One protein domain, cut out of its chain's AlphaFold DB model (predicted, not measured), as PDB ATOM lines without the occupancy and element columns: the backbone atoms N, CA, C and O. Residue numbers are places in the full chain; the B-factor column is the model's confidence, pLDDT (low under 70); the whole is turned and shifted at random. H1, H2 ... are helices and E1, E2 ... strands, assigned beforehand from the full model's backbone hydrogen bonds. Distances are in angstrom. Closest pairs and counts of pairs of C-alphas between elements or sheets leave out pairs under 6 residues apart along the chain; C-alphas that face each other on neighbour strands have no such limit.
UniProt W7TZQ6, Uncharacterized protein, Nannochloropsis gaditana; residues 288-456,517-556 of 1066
ATOM      1  N   LEU A 288      40.695  -5.576 -29.521       62.09
ATOM      2  CA  LEU A 288      41.126  -6.833 -28.926       62.09
ATOM      3  C   LEU A 288      40.389  -7.074 -27.606       62.09
ATOM      4  O   LEU A 288      39.860  -8.161 -27.395       62.09
ATOM      5  N   THR A 289      40.272  -6.050 -26.759       65.69
ATOM      6  CA  THR A 289      39.530  -6.131 -25.491       65.69
ATOM      7  C   THR A 289      38.065  -6.506 -25.719       65.69
ATOM      8  O   THR A 289      37.546  -7.402 -25.056       65.69
ATOM      9  N   LYS A 290      37.407  -5.876 -26.700       66.00
ATOM     10  CA  LYS A 290      36.015  -6.164 -27.073       66.00
ATOM     11  C   LYS A 290      35.866  -7.578 -27.646       66.00
ATOM     12  O   LYS A 290      35.018  -8.329 -27.179       66.00
ATOM     13  N   LEU A 291      36.731  -7.984 -28.577       65.12
ATOM     14  CA  LEU A 291      36.729  -9.334 -29.159       65.12
ATOM     15  C   LEU A 291      36.947 -10.431 -28.111       65.12
ATOM     16  O   LEU A 291      36.320 -11.492 -28.179       65.12
ATOM     17  N   LEU A 292      37.830 -10.181 -27.142       59.56
ATOM     18  CA  LEU A 292      38.097 -11.098 -26.038       59.56
ATOM     19  C   LEU A 292      36.921 -11.163 -25.055       59.56
ATOM     20  O   LEU A 292      36.556 -12.262 -24.639       59.56
ATOM     21  N   ALA A 293      36.294 -10.026 -24.733       61.69
ATOM     22  CA  ALA A 293      35.116  -9.970 -23.863       61.69
ATOM     23  C   ALA A 293      33.923 -10.749 -24.439       61.69
ATOM     24  O   ALA A 293      33.135 -11.329 -23.696       61.69
ATOM     25  N   GLU A 294      33.818 -10.820 -25.765       61.12
ATOM     26  CA  GLU A 294      32.771 -11.574 -26.460       61.12
ATOM     27  C   GLU A 294      33.101 -13.061 -26.669       61.12
ATOM     28  O   GLU A 294      32.342 -13.793 -27.310       61.12
ATOM     29  N   GLY A 295      34.221 -13.533 -26.115       51.69
ATOM     30  CA  GLY A 295      34.609 -14.942 -26.139       51.69
ATOM     31  C   GLY A 295      35.064 -15.442 -27.510       51.69
ATOM     32  O   GLY A 295      35.039 -16.648 -27.744       51.69
ATOM     33  N   GLY A 296      35.452 -14.549 -28.429       54.66
ATOM     34  CA  GLY A 296      35.898 -14.927 -29.776       54.66
ATOM     35  C   GLY A 296      34.855 -15.695 -30.598       54.66
ATOM     36  O   GLY A 296      35.233 -16.430 -31.508       54.66
ATOM     37  N   ARG A 297      33.563 -15.561 -30.262       55.66
ATOM     38  CA  ARG A 297      32.452 -16.185 -30.997       55.66
ATOM     39  C   ARG A 297      32.372 -15.637 -32.428       55.66
ATOM     40  O   ARG A 297      32.800 -14.510 -32.695       55.66
ATOM     41  N   GLU A 298      31.799 -16.428 -33.340       58.16
ATOM     42  CA  GLU A 298      31.416 -15.948 -34.675       58.16
ATOM     43  C   GLU A 298      30.598 -14.649 -34.531       58.16
ATOM     44  O   GLU A 298      29.700 -14.562 -33.693       58.16
ATOM     45  N   GLY A 299      30.989 -13.604 -35.268       69.69
ATOM     46  CA  GLY A 299      30.372 -12.271 -35.200       69.69
ATOM     47  C   GLY A 299      31.096 -11.222 -34.343       69.69
ATOM     48  O   GLY A 299      30.789 -10.038 -34.462       69.69
ATOM     49  N   GLY A 300      32.113 -11.573 -33.543       72.81
ATOM     50  CA  GLY A 300      32.871 -10.563 -32.778       72.81
ATOM     51  C   GLY A 300      33.533  -9.500 -33.672       72.81
ATOM     52  O   GLY A 300      33.534  -8.309 -33.363       72.81
ATOM     53  N   ARG A 301      34.041  -9.917 -34.843       78.69
ATOM     54  CA  ARG A 301      34.575  -9.006 -35.872       78.69
ATOM     55  C   ARG A 301      33.502  -8.032 -36.348       78.69
ATOM     56  O   ARG A 301      33.744  -6.833 -36.384       78.69
ATOM     57  N   GLU A 302      32.330  -8.548 -36.697       85.69
ATOM     58  CA  GLU A 302      31.214  -7.749 -37.211       85.69
ATOM     59  C   GLU A 302      30.740  -6.733 -36.182       85.69
ATOM     60  O   GLU A 302      30.462  -5.599 -36.542       85.69
ATOM     61  N   LYS A 303      30.740  -7.087 -34.896       83.44
ATOM     62  CA  LYS A 303      30.377  -6.164 -33.822       83.44
ATOM     63  C   LYS A 303      31.408  -5.070 -33.582       83.44
ATOM     64  O   LYS A 303      31.015  -3.925 -33.391       83.44
ATOM     65  N   VAL A 304      32.709  -5.377 -33.622       83.62
ATOM     66  CA  VAL A 304      33.749  -4.333 -33.546       83.62
ATOM     67  C   VAL A 304      33.646  -3.386 -34.738       83.62
ATOM     68  O   VAL A 304      33.724  -2.174 -34.561       83.62
ATOM     69  N   VAL A 305      33.422  -3.922 -35.938       90.25
ATOM     70  CA  VAL A 305      33.263  -3.110 -37.149       90.25
ATOM     71  C   VAL A 305      31.958  -2.306 -37.113       90.25
ATOM     72  O   VAL A 305      31.981  -1.129 -37.453       90.25
ATOM     73  N   SER A 306      30.853  -2.888 -36.637       91.12
ATOM     74  CA  SER A 306      29.578  -2.189 -36.427       91.12
ATOM     75  C   SER A 306      29.753  -1.042 -35.444       91.12
ATOM     76  O   SER A 306      29.371   0.088 -35.730       91.12
ATOM     77  N   LEU A 307      30.415  -1.300 -34.316       88.94
ATOM     78  CA  LEU A 307      30.702  -0.277 -33.325       88.94
ATOM     79  C   LEU A 307      31.590   0.829 -33.897       88.94
ATOM     80  O   LEU A 307      31.354   1.999 -33.608       88.94
ATOM     81  N   PHE A 308      32.577   0.486 -34.725       93.00
ATOM     82  CA  PHE A 308      33.389   1.468 -35.437       93.00
ATOM     83  C   PHE A 308      32.529   2.339 -36.358       93.00
ATOM     84  O   PHE A 308      32.627   3.565 -36.297       93.00
ATOM     85  N   THR A 309      31.656   1.740 -37.174       94.88
ATOM     86  CA  THR A 309      30.775   2.493 -38.075       94.88
ATOM     87  C   THR A 309      29.774   3.359 -37.312       94.88
ATOM     88  O   THR A 309      29.560   4.512 -37.683       94.88
ATOM     89  N   ASP A 310      29.215   2.858 -36.211       92.19
ATOM     90  CA  ASP A 310      28.272   3.600 -35.370       92.19
ATOM     91  C   ASP A 310      28.965   4.780 -34.688       92.19
ATOM     92  O   ASP A 310      28.465   5.906 -34.725       92.19
ATOM     93  N   THR A 311      30.158   4.544 -34.135       92.06
ATOM     94  CA  THR A 311      30.982   5.590 -33.516       92.06
ATOM     95  C   THR A 311      31.362   6.653 -34.539       92.06
ATOM     96  O   THR A 311      31.271   7.839 -34.237       92.06
ATOM     97  N   PHE A 312      31.721   6.260 -35.767       96.19
ATOM     98  CA  PHE A 312      32.016   7.199 -36.848       96.19
ATOM     99  C   PHE A 312      30.819   8.110 -37.146       96.19
ATOM    100  O   PHE A 312      30.960   9.333 -37.153       96.19
ATOM    101  N   TRP A 313      29.623   7.549 -37.350       93.94
ATOM    102  CA  TRP A 313      28.437   8.350 -37.665       93.94
ATOM    103  C   TRP A 313      27.999   9.243 -36.501       93.94
ATOM    104  O   TRP A 313      27.618  10.394 -36.721       93.94
ATOM    105  N   GLN A 314      28.092   8.748 -35.265       87.19
ATOM    106  CA  GLN A 314      27.842   9.548 -34.066       87.19
ATOM    107  C   GLN A 314      28.856  10.687 -33.928       87.19
ATOM    108  O   GLN A 314      28.472  11.823 -33.652       87.19
ATOM    109  N   ALA A 315      30.139  10.422 -34.173       87.69
ATOM    110  CA  ALA A 315      31.180  11.439 -34.139       87.69
ATOM    111  C   ALA A 315      30.978  12.484 -35.244       87.69
ATOM    112  O   ALA A 315      31.163  13.672 -34.998       87.69
ATOM    113  N   LEU A 316      30.536  12.084 -36.437       87.19
ATOM    114  CA  LEU A 316      30.193  13.001 -37.526       87.19
ATOM    115  C   LEU A 316      29.070  13.974 -37.106       87.19
ATOM    116  O   LEU A 316      29.191  15.189 -37.294       87.19
ATOM    117  N   LEU A 317      28.032  13.443 -36.448       81.31
ATOM    118  CA  LEU A 317      26.914  14.201 -35.870       81.31
ATOM    119  C   LEU A 317      27.364  15.162 -34.765       81.31
ATOM    120  O   LEU A 317      26.978  16.334 -34.768       81.31
ATOM    121  N   LEU A 318      28.205  14.696 -33.837       76.75
ATOM    122  CA  LEU A 318      28.791  15.519 -32.769       76.75
ATOM    123  C   LEU A 318      29.666  16.642 -33.333       76.75
ATOM    124  O   LEU A 318      29.612  17.775 -32.861       76.75
ATOM    125  N   ASN A 319      30.381  16.358 -34.418       77.12
ATOM    126  CA  ASN A 319      31.148  17.337 -35.179       77.12
ATOM    127  C   ASN A 319      30.271  18.247 -36.058       77.12
ATOM    128  O   ASN A 319      30.786  19.041 -36.842       77.12
ATOM    129  N   GLY A 320      28.946  18.192 -35.907       70.25
ATOM    130  CA  GLY A 320      28.011  19.137 -36.501       70.25
ATOM    131  C   GLY A 320      27.684  18.892 -37.967       70.25
ATOM    132  O   GLY A 320      27.183  19.808 -38.614       70.25
ATOM    133  N   TYR A 321      27.938  17.690 -38.484       82.06
ATOM    134  CA  TYR A 321      27.449  17.269 -39.789       82.06
ATOM    135  C   TYR A 321      26.382  16.190 -39.615       82.06
ATOM    136  O   TYR A 321      26.634  15.160 -38.998       82.06
ATOM    137  N   HIS A 322      25.194  16.413 -40.172       79.31
ATOM    138  CA  HIS A 322      24.105  15.449 -40.097       79.31
ATOM    139  C   HIS A 322      24.018  14.634 -41.399       79.31
ATOM    140  O   HIS A 322      23.614  15.167 -42.433       79.31
ATOM    141  N   PRO A 323      24.408  13.350 -41.369       80.12
ATOM    142  CA  PRO A 323      24.405  12.490 -42.543       80.12
ATOM    143  C   PRO A 323      22.994  12.066 -42.961       80.12
ATOM    144  O   PRO A 323      22.260  11.452 -42.186       80.12
ATOM    145  N   GLU A 324      22.646  12.342 -44.217       80.38
ATOM    146  CA  GLU A 324      21.425  11.844 -44.856       80.38
ATOM    147  C   GLU A 324      21.419  10.312 -44.981       80.38
ATOM    148  O   GLU A 324      22.477   9.683 -45.070       80.38
ATOM    149  N   SER A 325      20.229   9.703 -45.045       80.38
ATOM    150  CA  SER A 325      20.073   8.246 -45.182       80.38
ATOM    151  C   SER A 325      20.807   7.690 -46.404       80.38
ATOM    152  O   SER A 325      21.568   6.743 -46.256       80.38
ATOM    153  N   ASN A 326      20.697   8.336 -47.570       84.50
ATOM    154  CA  ASN A 326      21.388   7.912 -48.797       84.50
ATOM    155  C   ASN A 326      22.924   7.936 -48.640       84.50
ATOM    156  O   ASN A 326      23.622   7.003 -49.040       84.50
ATOM    157  N   LEU A 327      23.462   8.976 -47.989       88.75
ATOM    158  CA  LEU A 327      24.888   9.057 -47.670       88.75
ATOM    159  C   LEU A 327      25.305   7.920 -46.725       88.75
ATOM    160  O   LEU A 327      26.309   7.255 -46.985       88.75
ATOM    161  N   LYS A 328      24.527   7.655 -45.663       90.62
ATOM    162  CA  LYS A 328      24.791   6.533 -44.747       90.62
ATOM    163  C   LYS A 328      24.743   5.191 -45.468       90.62
ATOM    164  O   LYS A 328      25.672   4.405 -45.320       90.62
ATOM    165  N   GLU A 329      23.705   4.933 -46.253       91.12
ATOM    166  CA  GLU A 329      23.487   3.668 -46.961       91.12
ATOM    167  C   GLU A 329      24.624   3.349 -47.936       91.12
ATOM    168  O   GLU A 329      25.065   2.205 -48.013       91.12
ATOM    169  N   ARG A 330      25.158   4.359 -48.635       93.50
ATOM    170  CA  ARG A 330      26.253   4.166 -49.599       93.50
ATOM    171  C   ARG A 330      27.630   4.088 -48.951       93.50
ATOM    172  O   ARG A 330      28.472   3.313 -49.399       93.50
ATOM    173  N   VAL A 331      27.882   4.886 -47.913       95.12
ATOM    174  CA  VAL A 331      29.212   4.984 -47.291       95.12
ATOM    175  C   VAL A 331      29.429   3.915 -46.218       95.12
ATOM    176  O   VAL A 331      30.551   3.432 -46.069       95.12
ATOM    177  N   THR A 332      28.382   3.488 -45.501       95.62
ATOM    178  CA  THR A 332      28.503   2.490 -44.418       95.62
ATOM    179  C   THR A 332      29.112   1.170 -44.891       95.62
ATOM    180  O   THR A 332      30.050   0.722 -44.239       95.62
ATOM    181  N   PRO A 333      28.708   0.565 -46.027       95.94
ATOM    182  CA  PRO A 333      29.335  -0.667 -46.512       95.94
ATOM    183  C   PRO A 333      30.829  -0.500 -46.818       95.94
ATOM    184  O   PRO A 333      31.620  -1.405 -46.557       95.94
ATOM    185  N   ALA A 334      31.234   0.664 -47.333       94.56
ATOM    186  CA  ALA A 334      32.635   0.959 -47.617       94.56
ATOM    187  C   ALA A 334      33.452   1.174 -46.337       94.56
ATOM    188  O   ALA A 334      34.554   0.641 -46.232       94.56
ATOM    189  N   LEU A 335      32.904   1.891 -45.348       94.75
ATOM    190  CA  LEU A 335      33.526   2.055 -44.029       94.75
ATOM    191  C   LEU A 335      33.630   0.718 -43.296       94.75
ATOM    192  O   LEU A 335      34.668   0.417 -42.712       94.75
ATOM    193  N   PHE A 336      32.579  -0.098 -43.374       94.25
ATOM    194  CA  PHE A 336      32.548  -1.438 -42.809       94.25
ATOM    195  C   PHE A 336      33.637  -2.303 -43.443       94.25
ATOM    196  O   PHE A 336      34.445  -2.890 -42.734       94.25
ATOM    197  N   ALA A 337      33.725  -2.341 -44.777       92.62
ATOM    198  CA  ALA A 337      34.747  -3.109 -45.480       92.62
ATOM    199  C   ALA A 337      36.172  -2.601 -45.193       92.62
ATOM    200  O   ALA A 337      37.084  -3.409 -45.025       92.62
ATOM    201  N   PHE A 338      36.358  -1.282 -45.097       92.69
ATOM    202  CA  PHE A 338      37.623  -0.650 -44.719       92.69
ATOM    203  C   PHE A 338      38.064  -1.078 -43.314       92.69
ATOM    204  O   PHE A 338      39.143  -1.651 -43.158       92.69
ATOM    205  N   ALA A 339      37.211  -0.910 -42.303       90.62
ATOM    206  CA  ALA A 339      37.520  -1.313 -40.934       90.62
ATOM    207  C   ALA A 339      37.668  -2.835 -40.795       90.62
ATOM    208  O   ALA A 339      38.612  -3.310 -40.165       90.62
ATOM    209  N   ALA A 340      36.812  -3.622 -41.448       88.94
ATOM    210  CA  ALA A 340      36.905  -5.077 -41.447       88.94
ATOM    211  C   ALA A 340      38.217  -5.579 -42.069       88.94
ATOM    212  O   ALA A 340      38.712  -6.626 -41.646       88.94
ATOM    213  N   SER A 341      38.786  -4.860 -43.042       87.62
ATOM    214  CA  SER A 341      40.047  -5.235 -43.694       87.62
ATOM    215  C   SER A 341      41.248  -5.215 -42.741       87.62
ATOM    216  O   SER A 341      42.165  -6.018 -42.900       87.62
ATOM    217  N   SER A 342      41.199  -4.374 -41.701       79.25
ATOM    218  CA  SER A 342      42.228  -4.304 -40.653       79.25
ATOM    219  C   SER A 342      42.204  -5.491 -39.676       79.25
ATOM    220  O   SER A 342      43.181  -5.745 -38.980       79.25
ATOM    221  N   LEU A 343      41.100  -6.248 -39.643       75.06
ATOM    222  CA  LEU A 343      40.878  -7.371 -38.721       75.06
ATOM    223  C   LEU A 343      41.160  -8.753 -39.350       75.06
ATOM    224  O   LEU A 343      40.916  -9.776 -38.712       75.06
ATOM    225  N   GLY A 344      41.668  -8.792 -40.591       66.81
ATOM    226  CA  GLY A 344      41.985 -10.019 -41.334       66.81
ATOM    227  C   GLY A 344      40.761 -10.750 -41.914       66.81
ATOM    228  O   GLY A 344      39.670 -10.742 -41.350       66.81
ATOM    229  N   GLU A 345      40.921 -11.394 -43.078       58.12
ATOM    230  CA  GLU A 345      39.811 -12.038 -43.810       58.12
ATOM    231  C   GLU A 345      39.512 -13.487 -43.393       58.12
ATOM    232  O   GLU A 345      38.417 -13.986 -43.636       58.12
ATOM    233  N   ARG A 346      40.465 -14.193 -42.776       48.09
ATOM    234  CA  ARG A 346      40.398 -15.656 -42.643       48.09
ATOM    235  C   ARG A 346      40.157 -16.102 -41.215       48.09
ATOM    236  O   ARG A 346      41.153 -16.281 -40.531       48.09
ATOM    237  N   GLY A 347      38.901 -16.348 -40.818       44.78
ATOM    238  CA  GLY A 347      38.454 -17.298 -39.765       44.78
ATOM    239  C   GLY A 347      39.190 -17.344 -38.413       44.78
ATOM    240  O   GLY A 347      38.932 -18.214 -37.596       44.78
ATOM    241  N   ALA A 348      40.121 -16.437 -38.182       40.31
ATOM    242  CA  ALA A 348      41.110 -16.407 -37.135       40.31
ATOM    243  C   ALA A 348      41.208 -14.939 -36.761       40.31
ATOM    244  O   ALA A 348      41.507 -14.095 -37.606       40.31
ATOM    245  N   THR A 349      40.919 -14.652 -35.502       46.94
ATOM    246  CA  THR A 349      40.984 -13.347 -34.845       46.94
ATOM    247  C   THR A 349      42.420 -12.822 -34.778       46.94
ATOM    248  O   THR A 349      42.965 -12.615 -33.701       46.94
ATOM    249  N   SER A 350      43.054 -12.636 -35.935       44.97
ATOM    250  CA  SER A 350      44.322 -11.933 -36.069       44.97
ATOM    251  C   SER A 350      44.043 -10.442 -35.986       44.97
ATOM    252  O   SER A 350      43.975  -9.754 -37.001       44.97
ATOM    253  N   VAL A 351      43.854  -9.951 -34.765       51.34
ATOM    254  CA  VAL A 351      43.906  -8.515 -34.497       51.34
ATOM    255  C   VAL A 351      45.379  -8.134 -34.573       51.34
ATOM    256  O   VAL A 351      46.175  -8.578 -33.745       51.34
ATOM    257  N   LEU A 352      45.758  -7.397 -35.614       51.78
ATOM    258  CA  LEU A 352      47.062  -6.739 -35.653       51.78
ATOM    259  C   LEU A 352      47.094  -5.719 -34.510       51.78
ATOM    260  O   LEU A 352      46.091  -5.046 -34.285       51.78
ATOM    261  N   ALA A 353      48.216  -5.576 -33.802       49.88
ATOM    262  CA  ALA A 353      48.344  -4.584 -32.727       49.88
ATOM    263  C   ALA A 353      48.368  -3.124 -33.205       49.88
ATOM    264  O   ALA A 353      48.592  -2.219 -32.415       49.88
ATOM    265  N   HIS A 354      48.112  -2.893 -34.488       59.78
ATOM    266  CA  HIS A 354      47.968  -1.585 -35.095       59.78
ATOM    267  C   HIS A 354      46.891  -1.667 -36.185       59.78
ATOM    268  O   HIS A 354      46.723  -2.696 -36.848       59.78
ATOM    269  N   PHE A 355      46.130  -0.587 -36.365       72.44
ATOM    270  CA  PHE A 355      45.118  -0.502 -37.418       72.44
ATOM    271  C   PHE A 355      45.792  -0.316 -38.782       72.44
ATOM    272  O   PHE A 355      46.096   0.802 -39.193       72.44
ATOM    273  N   SER A 356      46.000  -1.422 -39.497       75.56
ATOM    274  CA  SER A 356      46.481  -1.422 -40.882       75.56
ATOM    275  C   SER A 356      45.397  -1.948 -41.818       75.56
ATOM    276  O   SER A 356      45.298  -3.161 -42.026       75.56
ATOM    277  N   PRO A 357      44.545  -1.070 -42.375       84.12
ATOM    278  CA  PRO A 357      43.553  -1.486 -43.355       84.12
ATOM    279  C   PRO A 357      44.261  -2.066 -44.584       84.12
ATOM    280  O   PRO A 357      45.238  -1.504 -45.065       84.12
ATOM    281  N   THR A 358      43.773  -3.185 -45.114       85.44
ATOM    282  CA  THR A 358      44.280  -3.797 -46.360       85.44
ATOM    283  C   THR A 358      43.413  -3.458 -47.566       85.44
ATOM    284  O   THR A 358      43.797  -3.709 -48.707       85.44
ATOM    285  N   ARG A 359      42.249  -2.850 -47.326       89.81
ATOM    286  CA  ARG A 359      41.326  -2.394 -48.356       89.81
ATOM    287  C   ARG A 359      41.336  -0.866 -48.412       89.81
ATOM    288  O   ARG A 359      41.114  -0.247 -47.374       89.81
ATOM    289  N   PRO A 360      41.557  -0.241 -49.581       89.75
ATOM    290  CA  PRO A 360      41.531   1.211 -49.697       89.75
ATOM    291  C   PRO A 360      40.106   1.757 -49.563       89.75
ATOM    292  O   PRO A 360      39.131   1.096 -49.938       89.75
ATOM    293  N   PHE A 361      39.995   2.989 -49.066       93.94
ATOM    294  CA  PHE A 361      38.733   3.714 -48.952       93.94
ATOM    295  C   PHE A 361      38.754   4.947 -49.854       93.94
ATOM    296  O   PHE A 361      39.600   5.832 -49.703       93.94
ATOM    297  N   SER A 362      37.810   5.016 -50.794       93.69
ATOM    298  CA  SER A 362      37.684   6.166 -51.683       93.69
ATOM    299  C   SER A 362      36.227   6.501 -51.996       93.69
ATOM    300  O   SER A 362      35.411   5.611 -52.240       93.69
ATOM    301  N   LEU A 363      35.900   7.792 -51.977       95.06
ATOM    302  CA  LEU A 363      34.553   8.316 -52.208       95.06
ATOM    303  C   LEU A 363      34.569   9.367 -53.313       95.06
ATOM    304  O   LEU A 363      35.480  10.188 -53.365       95.06
ATOM    305  N   TYR A 364      33.526   9.398 -54.135       93.19
ATOM    306  CA  TYR A 364      33.249  10.483 -55.070       93.19
ATOM    307  C   TYR A 364      31.890  11.101 -54.738       93.19
ATOM    308  O   TYR A 364      30.859  10.459 -54.933       93.19
ATOM    309  N   LEU A 365      31.898  12.317 -54.187       93.19
ATOM    310  CA  LEU A 365      30.714  13.051 -53.743       93.19
ATOM    311  C   LEU A 365      30.280  14.035 -54.829       93.19
ATOM    312  O   LEU A 365      31.053  14.924 -55.194       93.19
ATOM    313  N   THR A 366      29.049  13.895 -55.311       91.06
ATOM    314  CA  THR A 366      28.469  14.732 -56.376       91.06
ATOM    315  C   THR A 366      27.242  15.469 -55.899       91.06
ATOM    316  O   THR A 366      26.634  15.062 -54.922       91.06
ATOM    317  N   GLY A 367      26.885  16.565 -56.559       86.25
ATOM    318  CA  GLY A 367      25.681  17.339 -56.255       86.25
ATOM    319  C   GLY A 367      25.928  18.829 -56.389       86.25
ATOM    320  O   GLY A 367      27.066  19.240 -56.594       86.25
ATOM    321  N   ASP A 368      24.903  19.650 -56.223       80.44
ATOM    322  CA  ASP A 368      25.020  21.091 -56.452       80.44
ATOM    323  C   ASP A 368      25.944  21.797 -55.444       80.44
ATOM    324  O   ASP A 368      26.370  21.250 -54.413       80.44
ATOM    325  N   ALA A 369      26.295  23.048 -55.736       74.19
ATOM    326  CA  ALA A 369      26.963  23.892 -54.756       74.19
ATOM    327  C   ALA A 369      26.086  24.023 -53.494       74.19
ATOM    328  O   ALA A 369      24.864  24.095 -53.558       74.19
ATOM    329  N   GLY A 370      26.709  24.006 -52.316       71.44
ATOM    330  CA  GLY A 370      25.983  24.161 -51.052       71.44
ATOM    331  C   GLY A 370      25.318  22.899 -50.488       71.44
ATOM    332  O   GLY A 370      24.961  22.919 -49.318       71.44
ATOM    333  N   VAL A 371      25.251  21.762 -51.200       77.75
ATOM    334  CA  VAL A 371      24.629  20.509 -50.681       77.75
ATOM    335  C   VAL A 371      25.396  19.826 -49.531       77.75
ATOM    336  O   VAL A 371      25.061  18.728 -49.106       77.75
ATOM    337  N   GLY A 372      26.458  20.448 -49.012       80.00
ATOM    338  CA  GLY A 372      27.188  19.957 -47.838       80.00
ATOM    339  C   GLY A 372      28.394  19.052 -48.120       80.00
ATOM    340  O   GLY A 372      29.010  18.583 -47.165       80.00
ATOM    341  N   LYS A 373      28.812  18.861 -49.383       87.31
ATOM    342  CA  LYS A 373      29.981  18.028 -49.755       87.31
ATOM    343  C   LYS A 373      31.255  18.400 -48.983       87.31
ATOM    344  O   LYS A 373      31.817  17.581 -48.261       87.31
ATOM    345  N   SER A 374      31.687  19.658 -49.070       83.38
ATOM    346  CA  SER A 374      32.911  20.125 -48.401       83.38
ATOM    347  C   SER A 374      32.767  20.125 -46.871       83.38
ATOM    348  O   SER A 374      33.755  19.951 -46.159       83.38
ATOM    349  N   ALA A 375      31.538  20.260 -46.351       82.75
ATOM    350  CA  ALA A 375      31.261  20.135 -44.921       82.75
ATOM    351  C   ALA A 375      31.427  18.686 -44.437       82.75
ATOM    352  O   ALA A 375      32.049  18.474 -43.398       82.75
ATOM    353  N   PHE A 376      30.953  17.698 -45.204       90.06
ATOM    354  CA  PHE A 376      31.195  16.283 -44.923       90.06
ATOM    355  C   PHE A 376      32.694  15.986 -44.879       90.06
ATOM    356  O   PHE A 376      33.183  15.462 -43.881       90.06
ATOM    357  N   VAL A 377      33.441  16.392 -45.912       90.25
ATOM    358  CA  VAL A 377      34.892  16.148 -45.990       90.25
ATOM    359  C   VAL A 377      35.644  16.815 -44.841       90.25
ATOM    360  O   VAL A 377      36.547  16.208 -44.279       90.25
ATOM    361  N   ALA A 378      35.246  18.018 -44.422       84.00
ATOM    362  CA  ALA A 378      35.864  18.691 -43.281       84.00
ATOM    363  C   ALA A 378      35.597  17.987 -41.937       84.00
ATOM    364  O   ALA A 378      36.427  18.061 -41.033       84.00
ATOM    365  N   ARG A 379      34.445  17.318 -41.780       90.06
ATOM    366  CA  ARG A 379      34.083  16.589 -40.548       90.06
ATOM    367  C   ARG A 379      34.458  15.108 -40.574       90.06
ATOM    368  O   ARG A 379      34.438  14.472 -39.525       90.06
ATOM    369  N   PHE A 380      34.848  14.576 -41.729       93.94
ATOM    370  CA  PHE A 380      35.241  13.179 -41.888       93.94
ATOM    371  C   PHE A 380      36.508  12.805 -41.087       93.94
ATOM    372  O   PHE A 380      36.437  11.835 -40.335       93.94
ATOM    373  N   PRO A 381      37.639  13.547 -41.153       92.12
ATOM    374  CA  PRO A 381      38.847  13.226 -40.388       92.12
ATOM    375  C   PRO A 381      38.646  13.145 -38.866       92.12
ATOM    376  O   PRO A 381      39.041  12.128 -38.297       92.12
ATOM    377  N   PRO A 382      38.018  14.129 -38.182       90.38
ATOM    378  CA  PRO A 382      37.811  14.024 -36.739       90.38
ATOM    379  C   PRO A 382      36.842  12.891 -36.375       90.38
ATOM    380  O   PRO A 382      37.057  12.219 -35.372       90.38
ATOM    381  N   ALA A 383      35.824  12.616 -37.200       93.06
ATOM    382  CA  ALA A 383      34.928  11.481 -36.978       93.06
ATOM    383  C   ALA A 383      35.648  10.128 -37.118       93.06
ATOM    384  O   ALA A 383      35.426   9.216 -36.319       93.06
ATOM    385  N   LEU A 384      36.543  10.010 -38.105       94.50
ATOM    386  CA  LEU A 384      37.391   8.836 -38.285       94.50
ATOM    387  C   LEU A 384      38.360   8.663 -37.113       94.50
ATOM    388  O   LEU A 384      38.486   7.550 -36.614       94.50
ATOM    389  N   ALA A 385      38.993   9.743 -36.647       89.00
ATOM    390  CA  ALA A 385      39.900   9.708 -35.502       89.00
ATOM    391  C   ALA A 385      39.198   9.168 -34.250       89.00
ATOM    392  O   ALA A 385      39.680   8.212 -33.653       89.00
ATOM    393  N   THR A 386      38.009   9.686 -33.922       89.38
ATOM    394  CA  THR A 386      37.214   9.198 -32.783       89.38
ATOM    395  C   THR A 386      36.843   7.720 -32.921       89.38
ATOM    396  O   THR A 386      36.894   6.972 -31.947       89.38
ATOM    397  N   ALA A 387      36.480   7.266 -34.125       91.56
ATOM    398  CA  ALA A 387      36.139   5.864 -34.355       91.56
ATOM    399  C   ALA A 387      37.357   4.934 -34.213       91.56
ATOM    400  O   ALA A 387      37.249   3.868 -33.601       91.56
ATOM    401  N   VAL A 388      38.515   5.342 -34.747       87.19
ATOM    402  CA  VAL A 388      39.785   4.612 -34.621       87.19
ATOM    403  C   VAL A 388      40.243   4.573 -33.165       87.19
ATOM    404  O   VAL A 388      40.584   3.501 -32.681       87.19
ATOM    405  N   GLU A 389      40.160   5.687 -32.443       83.44
ATOM    406  CA  GLU A 389      40.519   5.774 -31.026       83.44
ATOM    407  C   GLU A 389      39.644   4.861 -30.155       83.44
ATOM    408  O   GLU A 389      40.141   4.102 -29.325       83.44
ATOM    409  N   ALA A 390      38.329   4.867 -30.388       81.38
ATOM    410  CA  ALA A 390      37.384   4.079 -29.601       81.38
ATOM    411  C   ALA A 390      37.434   2.571 -29.898       81.38
ATOM    412  O   ALA A 390      37.048   1.751 -29.052       81.38
ATOM    413  N   CYS A 391      37.815   2.185 -31.118       81.38
ATOM    414  CA  CYS A 391      37.699   0.802 -31.576       81.38
ATOM    415  C   CYS A 391      39.028   0.125 -31.856       81.38
ATOM    416  O   CYS A 391      39.070  -1.085 -31.714       81.38
ATOM    417  N   PHE A 392      40.088   0.836 -32.214       79.12
ATOM    418  CA  PHE A 392      41.336   0.235 -32.668       79.12
ATOM    419  C   PHE A 392      42.526   0.700 -31.846       79.12
ATOM    420  O   PHE A 392      42.852   0.015 -30.888       79.12
ATOM    421  N   ASP A 393      43.164   1.809 -32.208       72.44
ATOM    422  CA  ASP A 393      44.391   2.292 -31.578       72.44
ATOM    423  C   ASP A 393      44.264   3.804 -31.314       72.44
ATOM    424  O   ASP A 393      44.157   4.580 -32.270       72.44
ATOM    425  N   PRO A 394      44.270   4.242 -30.042       69.00
ATOM    426  CA  PRO A 394      44.159   5.654 -29.683       69.00
ATOM    427  C   PRO A 394      45.358   6.506 -30.114       69.00
ATOM    428  O   PRO A 394      45.268   7.730 -30.109       69.00
ATOM    429  N   GLN A 395      46.485   5.895 -30.483       65.56
ATOM    430  CA  GLN A 395      47.695   6.615 -30.882       65.56
ATOM    431  C   GLN A 395      47.735   6.923 -32.384       65.56
ATOM    432  O   GLN A 395      48.579   7.708 -32.827       65.56
ATOM    433  N   ILE A 396      46.813   6.362 -33.171       72.69
ATOM    434  CA  ILE A 396      46.742   6.617 -34.610       72.69
ATOM    435  C   ILE A 396      46.177   8.003 -34.863       72.69
ATOM    436  O   ILE A 396      45.015   8.306 -34.596       72.69
ATOM    437  N   GLN A 397      47.015   8.845 -35.455       76.19
ATOM    438  CA  GLN A 397      46.612  10.174 -35.878       76.19
ATOM    439  C   GLN A 397      45.962  10.118 -37.257       76.19
ATOM    440  O   GLN A 397      46.467   9.471 -38.176       76.19
ATOM    441  N   VAL A 398      44.859  10.849 -37.412       82.69
ATOM    442  CA  VAL A 398      44.218  11.077 -38.709       82.69
ATOM    443  C   VAL A 398      44.569  12.480 -39.180       82.69
ATOM    444  O   VAL A 398      44.160  13.471 -38.577       82.69
ATOM    445  N   GLN A 399      45.327  12.570 -40.266       80.69
ATOM    446  CA  GLN A 399      45.692  13.837 -40.891       80.69
ATOM    447  C   GLN A 399      44.757  14.154 -42.053       80.69
ATOM    448  O   GLN A 399      44.301  13.261 -42.766       80.69
ATOM    449  N   TYR A 400      44.494  15.441 -42.264       82.12
ATOM    450  CA  TYR A 400      43.681  15.921 -43.374       82.12
ATOM    451  C   TYR A 400      44.514  16.774 -44.323       82.12
ATOM    452  O   TYR A 400      45.140  17.750 -43.911       82.12
ATOM    453  N   VAL A 401      44.483  16.421 -45.604       76.88
ATOM    454  CA  VAL A 401      45.144  17.147 -46.683       76.88
ATOM    455  C   VAL A 401      44.084  17.549 -47.696       76.88
ATOM    456  O   VAL A 401      43.493  16.705 -48.363       76.88
ATOM    457  N   LYS A 402      43.844  18.853 -47.832       77.31
ATOM    458  CA  LYS A 402      42.964  19.387 -48.872       77.31
ATOM    459  C   LYS A 402      43.779  19.711 -50.123       77.31
ATOM    460  O   LYS A 402      44.770  20.433 -50.041       77.31
ATOM    461  N   GLN A 403      43.336  19.228 -51.277       72.56
ATOM    462  CA  GLN A 403      43.930  19.526 -52.572       72.56
ATOM    463  C   GLN A 403      42.834  19.908 -53.572       72.56
ATOM    464  O   GLN A 403      41.932  19.130 -53.861       72.56
ATOM    465  N   ASN A 404      42.939  21.106 -54.139       67.81
ATOM    466  CA  ASN A 404      42.037  21.543 -55.201       67.81
ATOM    467  C   ASN A 404      42.502  20.920 -56.527       67.81
ATOM    468  O   ASN A 404      43.678  21.042 -56.882       67.81
ATOM    469  N   LEU A 405      41.600  20.252 -57.245       62.50
ATOM    470  CA  LEU A 405      41.876  19.598 -58.528       62.50
ATOM    471  C   LEU A 405      41.850  20.559 -59.715       62.50
ATOM    472  O   LEU A 405      42.437  20.273 -60.752       62.50
ATOM    473  N   ASN A 406      41.248  21.729 -59.540       55.50
ATOM    474  CA  ASN A 406      40.988  22.672 -60.620       55.50
ATOM    475  C   ASN A 406      42.009  23.780 -60.736       55.50
ATOM    476  O   ASN A 406      41.698  24.969 -60.775       55.50
ATOM    477  N   LYS A 407      43.258  23.365 -60.838       54.94
ATOM    478  CA  LYS A 407      44.232  24.199 -61.525       54.94
ATOM    479  C   LYS A 407      44.106  23.847 -62.998       54.94
ATOM    480  O   LYS A 407      43.972  22.668 -63.325       54.94
ATOM    481  N   THR A 408      44.106  24.845 -63.883       52.72
ATOM    482  CA  THR A 408      44.162  24.550 -65.322       52.72
ATOM    483  C   THR A 408      45.363  23.629 -65.577       52.72
ATOM    484  O   THR A 408      46.359  23.733 -64.856       52.72
ATOM    485  N   CYS A 409      45.309  22.726 -66.569       51.56
ATOM    486  CA  CYS A 409      46.474  21.883 -66.903       51.56
ATOM    487  C   CYS A 409      47.746  22.729 -67.012       51.56
ATOM    488  O   CYS A 409      48.784  22.340 -66.495       51.56
ATOM    489  N   ARG A 410      47.623  23.933 -67.582       54.62
ATOM    490  CA  ARG A 410      48.704  24.905 -67.707       54.62
ATOM    491  C   ARG A 410      49.204  25.425 -66.362       54.62
ATOM    492  O   ARG A 410      50.408  25.477 -66.179       54.62
ATOM    493  N   ASP A 411      48.336  25.798 -65.422       57.00
ATOM    494  CA  ASP A 411      48.756  26.264 -64.089       57.00
ATOM    495  C   ASP A 411      49.362  25.137 -63.258       57.00
ATOM    496  O   ASP A 411      50.327  25.353 -62.528       57.00
ATOM    497  N   LEU A 412      48.843  23.918 -63.407       54.25
ATOM    498  CA  LEU A 412      49.396  22.739 -62.759       54.25
ATOM    499  C   LEU A 412      50.758  22.357 -63.358       54.25
ATOM    500  O   LEU A 412      51.694  22.085 -62.611       54.25
ATOM    501  N   GLU A 413      50.902  22.378 -64.685       52.44
ATOM    502  CA  GLU A 413      52.179  22.193 -65.388       52.44
ATOM    503  C   GLU A 413      53.170  23.309 -65.056       52.44
ATOM    504  O   GLU A 413      54.361  23.049 -64.880       52.44
ATOM    505  N   ARG A 414      52.694  24.551 -64.918       55.50
ATOM    506  CA  ARG A 414      53.495  25.714 -64.525       55.50
ATOM    507  C   ARG A 414      53.965  25.597 -63.082       55.50
ATOM    508  O   ARG A 414      55.126  25.866 -62.809       55.50
ATOM    509  N   GLU A 415      53.122  25.130 -62.166       52.28
ATOM    510  CA  GLU A 415      53.559  24.757 -60.818       52.28
ATOM    511  C   GLU A 415      54.595  23.631 -60.861       52.28
ATOM    512  O   GLU A 415      55.621  23.732 -60.197       52.28
ATOM    513  N   MET A 416      54.390  22.599 -61.685       45.25
ATOM    514  CA  MET A 416      55.328  21.477 -61.823       45.25
ATOM    515  C   MET A 416      56.681  21.884 -62.425       45.25
ATOM    516  O   MET A 416      57.711  21.328 -62.050       45.25
ATOM    517  N   THR A 417      56.700  22.863 -63.331       50.25
ATOM    518  CA  THR A 417      57.925  23.369 -63.976       50.25
ATOM    519  C   THR A 417      58.636  24.436 -63.153       50.25
ATOM    520  O   THR A 417      59.862  24.427 -63.092       50.25
ATOM    521  N   LEU A 418      57.904  25.330 -62.480       44.75
ATOM    522  CA  LEU A 418      58.486  26.337 -61.583       44.75
ATOM    523  C   LEU A 418      59.011  25.720 -60.284       44.75
ATOM    524  O   LEU A 418      59.818  26.336 -59.587       44.75
ATOM    525  N   ARG A 419      58.543  24.518 -59.936       47.12
ATOM    526  CA  ARG A 419      58.859  23.853 -58.675       47.12
ATOM    527  C   ARG A 419      59.139  22.349 -58.853       47.12
ATOM    528  O   ARG A 419      58.474  21.526 -58.230       47.12
ATOM    529  N   PRO A 420      60.181  21.955 -59.611       40.84
ATOM    530  CA  PRO A 420      60.458  20.549 -59.937       40.84
ATOM    531  C   PRO A 420      60.786  19.667 -58.714       40.84
ATOM    532  O   PRO A 420      60.563  18.461 -58.747       40.84
ATOM    533  N   ASN A 421      61.256  20.270 -57.612       38.22
ATOM    534  CA  ASN A 421      61.488  19.601 -56.318       38.22
ATOM    535  C   ASN A 421      60.408  19.900 -55.263       38.22
ATOM    536  O   ASN A 421      60.408  19.303 -54.188       38.22
ATOM    537  N   ASN A 422      59.480  20.800 -55.578       40.66
ATOM    538  CA  ASN A 422      58.349  21.189 -54.748       40.66
ATOM    539  C   ASN A 422      57.084  20.622 -55.424       40.66
ATOM    540  O   ASN A 422      56.212  21.349 -55.899       40.66
ATOM    541  N   ASN A 423      56.996  19.283 -55.481       43.53
ATOM    542  CA  ASN A 423      55.754  18.533 -55.738       43.53
ATOM    543  C   ASN A 423      54.775  18.766 -54.566       43.53
ATOM    544  O   ASN A 423      54.480  17.874 -53.764       43.53
ATOM    545  N   ASP A 424      54.377  20.027 -54.435       44.34
ATOM    546  CA  ASP A 424      54.058  20.703 -53.193       44.34
ATOM    547  C   ASP A 424      52.818  20.129 -52.520       44.34
ATOM    548  O   ASP A 424      51.748  20.010 -53.113       44.34
ATOM    549  N   LEU A 425      52.989  19.818 -51.236       38.03
ATOM    550  CA  LEU A 425      51.939  19.763 -50.221       38.03
ATOM    551  C   LEU A 425      50.806  18.741 -50.382       38.03
ATOM    552  O   LEU A 425      49.946  18.710 -49.508       38.03
ATOM    553  N   SER A 426      50.818  17.856 -51.380       46.59
ATOM    554  CA  SER A 426      49.997  16.636 -51.348       46.59
ATOM    555  C   SER A 426      50.843  15.380 -51.413       46.59
ATOM    556  O   SER A 426      50.884  14.658 -50.441       46.59
ATOM    557  N   VAL A 427      51.648  15.141 -52.444       47.28
ATOM    558  CA  VAL A 427      52.526  13.953 -52.465       47.28
ATOM    559  C   VAL A 427      53.603  14.052 -51.382       47.28
ATOM    560  O   VAL A 427      53.783  13.109 -50.623       47.28
ATOM    561  N   MET A 428      54.263  15.205 -51.223       40.34
ATOM    562  CA  MET A 428      55.248  15.411 -50.155       40.34
ATOM    563  C   MET A 428      54.635  15.612 -48.764       40.34
ATOM    564  O   MET A 428      55.333  15.296 -47.818       40.34
ATOM    565  N   SER A 429      53.383  16.066 -48.601       47.78
ATOM    566  CA  SER A 429      52.710  16.127 -47.282       47.78
ATOM    567  C   SER A 429      52.045  14.806 -46.898       47.78
ATOM    568  O   SER A 429      52.017  14.469 -45.730       47.78
ATOM    569  N   ILE A 430      51.572  14.019 -47.865       51.28
ATOM    570  CA  ILE A 430      51.137  12.635 -47.674       51.28
ATOM    571  C   ILE A 430      52.375  11.801 -47.332       51.28
ATOM    572  O   ILE A 430      52.346  11.024 -46.388       51.28
ATOM    573  N   ILE A 431      53.505  12.015 -48.020       49.25
ATOM    574  CA  ILE A 431      54.788  11.365 -47.711       49.25
ATOM    575  C   ILE A 431      55.426  11.921 -46.426       49.25
ATOM    576  O   ILE A 431      56.015  11.134 -45.699       49.25
ATOM    577  N   GLN A 432      55.357  13.221 -46.112       46.03
ATOM    578  CA  GLN A 432      55.886  13.798 -44.861       46.03
ATOM    579  C   GLN A 432      54.981  13.511 -43.677       46.03
ATOM    580  O   GLN A 432      55.511  13.192 -42.630       46.03
ATOM    581  N   GLY A 433      53.664  13.562 -43.845       48.31
ATOM    582  CA  GLY A 433      52.678  13.088 -42.882       48.31
ATOM    583  C   GLY A 433      52.976  11.640 -42.548       48.31
ATOM    584  O   GLY A 433      53.274  11.338 -41.405       48.31
ATOM    585  N   ARG A 434      53.130  10.786 -43.569       49.09
ATOM    586  CA  ARG A 434      53.581   9.400 -43.409       49.09
ATOM    587  C   ARG A 434      54.974   9.272 -42.774       49.09
ATOM    588  O   ARG A 434      55.154   8.453 -41.888       49.09
ATOM    589  N   ARG A 435      55.977  10.058 -43.181       43.97
ATOM    590  CA  ARG A 435      57.340  10.016 -42.603       43.97
ATOM    591  C   ARG A 435      57.395  10.554 -41.175       43.97
ATOM    592  O   ARG A 435      58.222  10.081 -40.411       43.97
ATOM    593  N   GLN A 436      56.540  11.504 -40.810       41.16
ATOM    594  CA  GLN A 436      56.355  11.969 -39.439       41.16
ATOM    595  C   GLN A 436      55.645  10.892 -38.619       41.16
ATOM    596  O   GLN A 436      56.088  10.625 -37.513       41.16
ATOM    597  N   SER A 437      54.668  10.178 -39.188       41.22
ATOM    598  CA  SER A 437      54.092   8.967 -38.586       41.22
ATOM    599  C   SER A 437      55.087   7.807 -38.456       41.22
ATOM    600  O   SER A 437      54.876   6.931 -37.640       41.22
ATOM    601  N   PHE A 438      56.171   7.769 -39.242       35.78
ATOM    602  CA  PHE A 438      57.257   6.786 -39.075       35.78
ATOM    603  C   PHE A 438      58.394   7.275 -38.161       35.78
ATOM    604  O   PHE A 438      59.142   6.456 -37.634       35.78
ATOM    605  N   ALA A 439      58.571   8.591 -38.005       35.72
ATOM    606  CA  ALA A 439      59.528   9.181 -37.065       35.72
ATOM    607  C   ALA A 439      58.963   9.221 -35.633       35.72
ATOM    608  O   ALA A 439      59.708   9.085 -34.665       35.72
ATOM    609  N   HIS A 440      57.647   9.377 -35.501       37.00
ATOM    610  CA  HIS A 440      56.890   8.954 -34.330       37.00
ATOM    611  C   HIS A 440      56.649   7.442 -34.439       37.00
ATOM    612  O   HIS A 440      56.567   6.907 -35.532       37.00
ATOM    613  N   ALA A 441      56.566   6.715 -33.333       37.31
ATOM    614  CA  ALA A 441      56.495   5.252 -33.352       37.31
ATOM    615  C   ALA A 441      55.149   4.662 -33.862       37.31
ATOM    616  O   ALA A 441      54.912   3.474 -33.654       37.31
ATOM    617  N   HIS A 442      54.264   5.451 -34.501       49.47
ATOM    618  CA  HIS A 442      52.854   5.087 -34.731       49.47
ATOM    619  C   HIS A 442      52.344   5.390 -36.153       49.47
ATOM    620  O   HIS A 442      52.381   6.550 -36.572       49.47
ATOM    621  N   PRO A 443      51.781   4.400 -36.875       57.56
ATOM    622  CA  PRO A 443      51.199   4.609 -38.202       57.56
ATOM    623  C   PRO A 443      50.049   5.630 -38.153       57.56
ATOM    624  O   PRO A 443      49.255   5.645 -37.217       57.56
ATOM    625  N   GLY A 444      49.954   6.504 -39.159       71.00
ATOM    626  CA  GLY A 444      48.919   7.542 -39.243       71.00
ATOM    627  C   GLY A 444      48.086   7.398 -40.513       71.00
ATOM    628  O   GLY A 444      48.625   7.071 -41.569       71.00
ATOM    629  N   LEU A 445      46.784   7.664 -40.418       83.19
ATOM    630  CA  LEU A 445      45.880   7.694 -41.570       83.19
ATOM    631  C   LEU A 445      45.908   9.078 -42.214       83.19
ATOM    632  O   LEU A 445      45.937  10.095 -41.518       83.19
ATOM    633  N   VAL A 446      45.840   9.136 -43.544       83.88
ATOM    634  CA  VAL A 446      45.812  10.408 -44.278       83.88
ATOM    635  C   VAL A 446      44.547  10.490 -45.120       83.88
ATOM    636  O   VAL A 446      44.363   9.719 -46.056       83.88
ATOM    637  N   VAL A 447      43.683  11.453 -44.810       87.50
ATOM    638  CA  VAL A 447      42.482  11.771 -45.587       87.50
ATOM    639  C   VAL A 447      42.812  12.884 -46.576       87.50
ATOM    640  O   VAL A 447      43.134  14.003 -46.182       87.50
ATOM    641  N   VAL A 448      42.701  12.585 -47.865       84.69
ATOM    642  CA  VAL A 448      42.934  13.511 -48.972       84.69
ATOM    643  C   VAL A 448      41.588  13.975 -49.528       84.69
ATOM    644  O   VAL A 448      40.869  13.204 -50.166       84.69
ATOM    645  N   GLY A 449      41.238  15.235 -49.275       84.75
ATOM    646  CA  GLY A 449      40.059  15.890 -49.840       84.75
ATOM    647  C   GLY A 449      40.389  16.521 -51.188       84.75
ATOM    648  O   GLY A 449      41.130  17.502 -51.232       84.75
ATOM    649  N   LEU A 450      39.852  15.964 -52.271       83.56
ATOM    650  CA  LEU A 450      40.068  16.404 -53.644       83.56
ATOM    651  C   LEU A 450      38.873  17.238 -54.122       83.56
ATOM    652  O   LEU A 450      37.815  16.690 -54.418       83.56
ATOM    653  N   GLU A 451      39.020  18.559 -54.184       78.12
ATOM    654  CA  GLU A 451      37.915  19.461 -54.543       78.12
ATOM    655  C   GLU A 451      37.980  19.879 -56.012       78.12
ATOM    656  O   GLU A 451      38.942  20.526 -56.436       78.12
ATOM    657  N   GLU A 452      36.955  19.512 -56.781       71.31
ATOM    658  CA  GLU A 452      36.735  20.012 -58.133       71.31
ATOM    659  C   GLU A 452      36.102  21.414 -58.052       71.31
ATOM    660  O   GLU A 452      35.070  21.615 -57.414       71.31
ATOM    661  N   VAL A 453      36.742  22.398 -58.675       58.38
ATOM    662  CA  VAL A 453      36.179  23.739 -58.933       58.38
ATOM    663  C   VAL A 453      35.539  23.692 -60.334       58.38
ATOM    664  O   VAL A 453      35.861  22.818 -61.122       58.38
ATOM    665  N   PRO A 454      34.592  24.543 -60.717       56.31
ATOM    666  CA  PRO A 454      34.242  24.655 -62.133       56.31
ATOM    667  C   PRO A 454      35.454  25.152 -62.950       56.31
ATOM    668  O   PRO A 454      36.245  25.946 -62.421       56.31
ATOM    669  N   PRO A 455      35.658  24.721 -64.212       55.28
ATOM    670  CA  PRO A 455      36.583  25.426 -65.095       55.28
ATOM    671  C   PRO A 455      36.134  26.895 -65.205       55.28
ATOM    672  O   PRO A 455      34.928  27.153 -65.247       55.28
ATOM    673  N   PRO A 456      37.055  27.878 -65.225       52.56
ATOM    674  CA  PRO A 456      36.665  29.249 -65.516       52.56
ATOM    675  C   PRO A 456      35.998  29.245 -66.890       52.56
ATOM    676  O   PRO A 456      36.594  28.763 -67.857       52.56
ATOM    677  N   GLY A 517      54.092   3.641 -56.188       63.41
ATOM    678  CA  GLY A 517      53.319   4.878 -56.140       63.41
ATOM    679  C   GLY A 517      52.386   4.907 -54.925       63.41
ATOM    680  O   GLY A 517      52.051   3.869 -54.359       63.41
ATOM    681  N   ILE A 518      51.910   6.097 -54.540       69.44
ATOM    682  CA  ILE A 518      50.995   6.258 -53.389       69.44
ATOM    683  C   ILE A 518      49.716   5.423 -53.552       69.44
ATOM    684  O   ILE A 518      49.072   5.070 -52.567       69.44
ATOM    685  N   SER A 519      49.364   5.064 -54.787       72.44
ATOM    686  CA  SER A 519      48.190   4.262 -55.105       72.44
ATOM    687  C   SER A 519      48.139   2.878 -54.446       72.44
ATOM    688  O   SER A 519      47.055   2.305 -54.404       72.44
ATOM    689  N   THR A 520      49.250   2.335 -53.935       74.19
ATOM    690  CA  THR A 520      49.271   1.048 -53.213       74.19
ATOM    691  C   THR A 520      49.052   1.195 -51.704       74.19
ATOM    692  O   THR A 520      48.897   0.192 -51.010       74.19
ATOM    693  N   HIS A 521      49.018   2.423 -51.174       78.00
ATOM    694  CA  HIS A 521      48.869   2.674 -49.741       78.00
ATOM    695  C   HIS A 521      47.400   2.787 -49.337       78.00
ATOM    696  O   HIS A 521      46.723   3.771 -49.617       78.00
ATOM    697  N   THR A 522      46.928   1.783 -48.612       81.44
ATOM    698  CA  THR A 522      45.561   1.660 -48.083       81.44
ATOM    699  C   THR A 522      45.285   2.558 -46.874       81.44
ATOM    700  O   THR A 522      44.130   2.792 -46.533       81.44
ATOM    701  N   GLU A 523      46.339   3.098 -46.259       82.81
ATOM    702  CA  GLU A 523      46.295   4.107 -45.186       82.81
ATOM    703  C   GLU A 523      45.927   5.511 -45.702       82.81
ATOM    704  O   GLU A 523      45.661   6.423 -44.916       82.81
ATOM    705  N   VAL A 524      45.918   5.694 -47.027       84.56
ATOM    706  CA  VAL A 524      45.483   6.925 -47.686       84.56
ATOM    707  C   VAL A 524      44.012   6.776 -48.070       84.56
ATOM    708  O   VAL A 524      43.634   5.863 -48.797       84.56
ATOM    709  N   LEU A 525      43.172   7.688 -47.590       91.00
ATOM    710  CA  LEU A 525      41.749   7.747 -47.902       91.00
ATOM    711  C   LEU A 525      41.513   8.923 -48.845       91.00
ATOM    712  O   LEU A 525      41.927  10.036 -48.539       91.00
ATOM    713  N   CYS A 526      40.845   8.712 -49.976       90.00
ATOM    714  CA  CYS A 526      40.599   9.782 -50.952       90.00
ATOM    715  C   CYS A 526      39.114  10.120 -51.052       90.00
ATOM    716  O   CYS A 526      38.298   9.241 -51.313       90.00
ATOM    717  N   ILE A 527      38.755  11.393 -50.897       93.06
ATOM    718  CA  ILE A 527      37.372  11.855 -51.039       93.06
ATOM    719  C   ILE A 527      37.327  12.977 -52.069       93.06
ATOM    720  O   ILE A 527      37.874  14.050 -51.831       93.06
ATOM    721  N   PHE A 528      36.667  12.735 -53.196       89.75
ATOM    722  CA  PHE A 528      36.414  13.743 -54.217       89.75
ATOM    723  C   PHE A 528      35.132  14.507 -53.896       89.75
ATOM    724  O   PHE A 528      34.124  13.897 -53.542       89.75
ATOM    725  N   THR A 529      35.145  15.825 -54.063       88.50
ATOM    726  CA  THR A 529      33.943  16.663 -54.054       88.50
ATOM    727  C   THR A 529      33.818  17.346 -55.400       88.50
ATOM    728  O   THR A 529      34.688  18.135 -55.761       88.50
ATOM    729  N   SER A 530      32.736  17.067 -56.116       85.44
ATOM    730  CA  SER A 530      32.473  17.623 -57.438       85.44
ATOM    731  C   SER A 530      31.039  18.120 -57.557       85.44
ATOM    732  O   SER A 530      30.138  17.620 -56.881       85.44
ATOM    733  N   ASN A 531      30.832  19.120 -58.410       82.56
ATOM    734  CA  ASN A 531      29.492  19.518 -58.836       82.56
ATOM    735  C   ASN A 531      28.971  18.658 -59.997       82.56
ATOM    736  O   ASN A 531      27.781  18.682 -60.287       82.56
ATOM    737  N   TYR A 532      29.840  17.866 -60.627       82.00
ATOM    738  CA  TYR A 532      29.532  17.093 -61.821       82.00
ATOM    739  C   TYR A 532      29.517  15.592 -61.521       82.00
ATOM    740  O   TYR A 532      30.347  15.099 -60.743       82.00
ATOM    741  N   PRO A 533      28.605  14.828 -62.147       84.19
ATOM    742  CA  PRO A 533      28.609  13.378 -62.038       84.19
ATOM    743  C   PRO A 533      29.956  12.799 -62.495       84.19
ATOM    744  O   PRO A 533      30.619  13.334 -63.385       84.19
ATOM    745  N   LEU A 534      30.373  11.687 -61.882       85.56
ATOM    746  CA  LEU A 534      31.569  10.972 -62.324       85.56
ATOM    747  C   LEU A 534      31.299  10.332 -63.687       85.56
ATOM    748  O   LEU A 534      30.478   9.416 -63.788       85.56
ATOM    749  N   LEU A 535      32.014  10.770 -64.722       84.25
ATOM    750  CA  LEU A 535      31.844  10.220 -66.062       84.25
ATOM    751  C   LEU A 535      32.371   8.772 -66.153       84.25
ATOM    752  O   LEU A 535      33.329   8.398 -65.464       84.25
ATOM    753  N   PRO A 536      31.814   7.928 -67.041       85.25
ATOM    754  CA  PRO A 536      32.330   6.575 -67.258       85.25
ATOM    755  C   PRO A 536      33.804   6.553 -67.695       85.25
ATOM    756  O   PRO A 536      34.577   5.728 -67.210       85.25
ATOM    757  N   SER A 537      34.213   7.491 -68.554       80.50
ATOM    758  CA  SER A 537      35.602   7.664 -69.008       80.50
ATOM    759  C   SER A 537      36.550   7.988 -67.851       80.50
ATOM    760  O   SER A 537      37.602   7.364 -67.705       80.50
ATOM    761  N   ALA A 538      36.136   8.896 -66.970       81.00
ATOM    762  CA  ALA A 538      36.818   9.235 -65.729       81.00
ATOM    763  C   ALA A 538      36.986   8.018 -64.801       81.00
ATOM    764  O   ALA A 538      38.064   7.780 -64.252       81.00
ATOM    765  N   ARG A 539      35.945   7.188 -64.669       84.50
ATOM    766  CA  ARG A 539      36.004   5.956 -63.869       84.50
ATOM    767  C   ARG A 539      36.976   4.927 -64.451       84.50
ATOM    768  O   ARG A 539      37.710   4.296 -63.693       84.50
ATOM    769  N   ILE A 540      37.007   4.780 -65.777       85.31
ATOM    770  CA  ILE A 540      37.963   3.904 -66.471       85.31
ATOM    771  C   ILE A 540      39.398   4.366 -66.201       85.31
ATOM    772  O   ILE A 540      40.245   3.528 -65.908       85.31
ATOM    773  N   LEU A 541      39.658   5.676 -66.206       82.62
ATOM    774  CA  LEU A 541      40.985   6.231 -65.915       82.62
ATOM    775  C   LEU A 541      41.457   5.958 -64.484       82.62
ATOM    776  O   LEU A 541      42.641   5.711 -64.276       82.62
ATOM    777  N   LEU A 542      40.551   5.977 -63.503       84.12
ATOM    778  CA  LEU A 542      40.887   5.710 -62.098       84.12
ATOM    779  C   LEU A 542      41.051   4.213 -61.790       84.12
ATOM    780  O   LEU A 542      41.809   3.860 -60.886       84.12
ATOM    781  N   SER A 543      40.384   3.338 -62.548       83.31
ATOM    782  CA  SER A 543      40.361   1.886 -62.319       83.31
ATOM    783  C   SER A 543      41.724   1.168 -62.214       83.31
ATOM    784  O   SER A 543      41.804   0.214 -61.438       83.31
ATOM    785  N   PRO A 544      42.812   1.587 -62.901       83.56
ATOM    786  CA  PRO A 544      44.107   0.913 -62.804       83.56
ATOM    787  C   PRO A 544      44.829   1.154 -61.473       83.56
ATOM    788  O   PRO A 544      45.811   0.475 -61.177       83.56
ATOM    789  N   LEU A 545      44.399   2.138 -60.678       81.25
ATOM    790  CA  LEU A 545      45.035   2.470 -59.408       81.25
ATOM    791  C   LEU A 545      44.390   1.677 -58.266       81.25
ATOM    792  O   LEU A 545      43.183   1.818 -58.056       81.25
ATOM    793  N   PRO A 546      45.172   0.917 -57.469       84.75
ATOM    794  CA  PRO A 546      44.622   0.123 -56.370       84.75
ATOM    795  C   PRO A 546      43.763   0.947 -55.404       84.75
ATOM    796  O   PRO A 546      42.660   0.536 -55.058       84.75
ATOM    797  N   LEU A 547      44.200   2.167 -55.084       84.50
ATOM    798  CA  LEU A 547      43.495   3.135 -54.241       84.50
ATOM    799  C   LEU A 547      42.034   3.416 -54.641       84.50
ATOM    800  O   LEU A 547      41.214   3.712 -53.773       84.50
ATOM    801  N   PHE A 548      41.698   3.319 -55.932       89.06
ATOM    802  CA  PHE A 548      40.366   3.637 -56.463       89.06
ATOM    803  C   PHE A 548      39.575   2.402 -56.915       89.06
ATOM    804  O   PHE A 548      38.466   2.542 -57.431       89.06
ATOM    805  N   GLN A 549      40.078   1.183 -56.676       88.00
ATOM    806  CA  GLN A 549      39.368  -0.062 -57.016       88.00
ATOM    807  C   GLN A 549      37.998  -0.180 -56.335       88.00
ATOM    808  O   GLN A 549      37.096  -0.850 -56.838       88.00
ATOM    809  N   HIS A 550      37.826   0.484 -55.191       88.75
ATOM    810  CA  HIS A 550      36.583   0.504 -54.423       88.75
ATOM    811  C   HIS A 550      35.960   1.901 -54.346       88.75
ATOM    812  O   HIS A 550      35.332   2.230 -53.342       88.75
ATOM    813  N   LEU A 551      36.144   2.723 -55.384       92.50
ATOM    814  CA  LEU A 551      35.558   4.060 -55.447       92.50
ATOM    815  C   LEU A 551      34.029   3.993 -55.375       92.50
ATOM    816  O   LEU A 551      33.372   3.452 -56.270       92.50
ATOM    817  N   VAL A 552      33.469   4.576 -54.315       94.19
ATOM    818  CA  VAL A 552      32.021   4.679 -54.119       94.19
ATOM    819  C   VAL A 552      31.530   6.034 -54.601       94.19
ATOM    820  O   VAL A 552      31.946   7.072 -54.093       94.19
ATOM    821  N   HIS A 553      30.608   6.020 -55.561       93.44
ATOM    822  CA  HIS A 553      29.918   7.220 -56.021       93.44
ATOM    823  C   HIS A 553      28.697   7.516 -55.138       93.44
ATOM    824  O   HIS A 553      27.791   6.680 -55.010       93.44
ATOM    825  N   VAL A 554      28.668   8.711 -54.550       93.62
ATOM    826  CA  VAL A 554      27.600   9.185 -53.668       93.62
ATOM    827  C   VAL A 554      27.016  10.491 -54.220       93.62
ATOM    828  O   VAL A 554      27.628  11.547 -54.042       93.62
ATOM    829  N   PRO A 555      25.837  10.443 -54.862       90.69
ATOM    830  CA  PRO A 555      25.079  11.647 -55.163       90.69
ATOM    831  C   PRO A 555      24.514  12.228 -53.866       90.69
ATOM    832  O   PRO A 555      23.837  11.536 -53.104       90.69
ATOM    833  N   MET A 556      24.840  13.488 -53.613       87.31
ATOM    834  CA  MET A 556      24.342  14.299 -52.515       87.31
ATOM    835  C   MET A 556      23.326  15.283 -53.073       87.31
ATOM    836  O   MET A 556      23.600  16.014 -54.022       87.31
TER     837      MET A 556
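AT A GLANCE: This is residues 288 to 456 and 517 to 556 of the 1066 residues of an uncharacterized protein of Nannochloropsis gaditana (UniProt W7TZQ6). A twisted sheet of five strands makes the core, with H3 and H4 over one face and H6 over part of the other; H2 packs on H3 and H4 away from the sheet, and H1 sits at the start of H2. Residues 409 to 414 of H5 and residues 417 to 422 stick out. The 209 printed residues, of mixed class, hold seven named helices and five named strands in the order H1 H2 H3 E1 H4 E2 H5 H6 E3 E4 H7 E5. The sheet's order is E2 E3 E4 E1 E5, all parallel; the whole is compact, with a radius of gyration of the C-alphas of 17.8 A, and spans 59 by 40 by 32 A.

IN THESE COORDINATES: In the sheet, E2 is residues 398 to 404, 19.7 A long from C-alpha 398 at (44.218, 11.077, -38.709), E3 is residues 445 to 451, 19.2 A, E4 is residues 524 to 529, E1 is residues 361 to 366, and E5 is residues 551 to 555, with C-alpha 555 at (25.079, 11.647, -55.163). H2 is residues 300 to 318, 26.4 A, H4 373 to 391, 26.2 A, H3 325 to 341, 24.1 A, and H6 427 to 439, 17.6 A. H1 is 288 to 293, beginning at (41.126, -6.833, -28.926), H5 409 to 418, and H7 536 to 542.

HOW THE PARTS SIT: N 401 and O 447 of E2 and E3 are 2.8 A apart, N 448 and O 525 of E3 and E4 2.7 A, N 363 and O 526 of E1 and E4 2.9 A, and N 364 and O 552 of E1 and E5 2.8 A, each within hydrogen-bond range. Three layers, helices on both faces of a sheet, are formed: H3, over E1 and E5 at a height of 9.6 A, and H4, over E3 and E4 at 8.3 A, are on the same face, and H6, at 10.1 A, is on the opposite face. H2, the hub, touches H4, closest at the C-alphas of Ala 315 and Ala 383, 4.7 A, at a steep tilt of 45 degrees, opposite ways. With residues 301 to 309 alone it touches H3, closest at the C-alphas of Val 305 and Phe 336, 5.9 A. With residues 300 to 304 alone it touches H1, closest at the C-alphas of Leu 291 and Gly 300, 5.4 A. H5 and H7 are not on the sheet. The unit E2, H5 H6, E3, two parallel neighbour strands with helices between, has a right-handed crossover; so do the split units E1, H4, E2 and E4, H7, E5, whose strands are not neighbours. Every O i to N i+4 pair is within hydrogen-bond range in H1, H2, H5, H6 and H7, against 11 of 13 in H3 and 13 of 15 in H4.

THE WHOLE: The C-alphas of Gly 295 and Leu 418, the two farthest apart, are 59.4 A from each other. Residues 457 to 516 are not printed, and C-alphas 456 and 517 are 31.0 A apart across this cut. The link from H3 to E1 is long, 19 residues. Mean pLDDT of the printed part is 74.0, and 71 residues are under 70, among them 404 to 443.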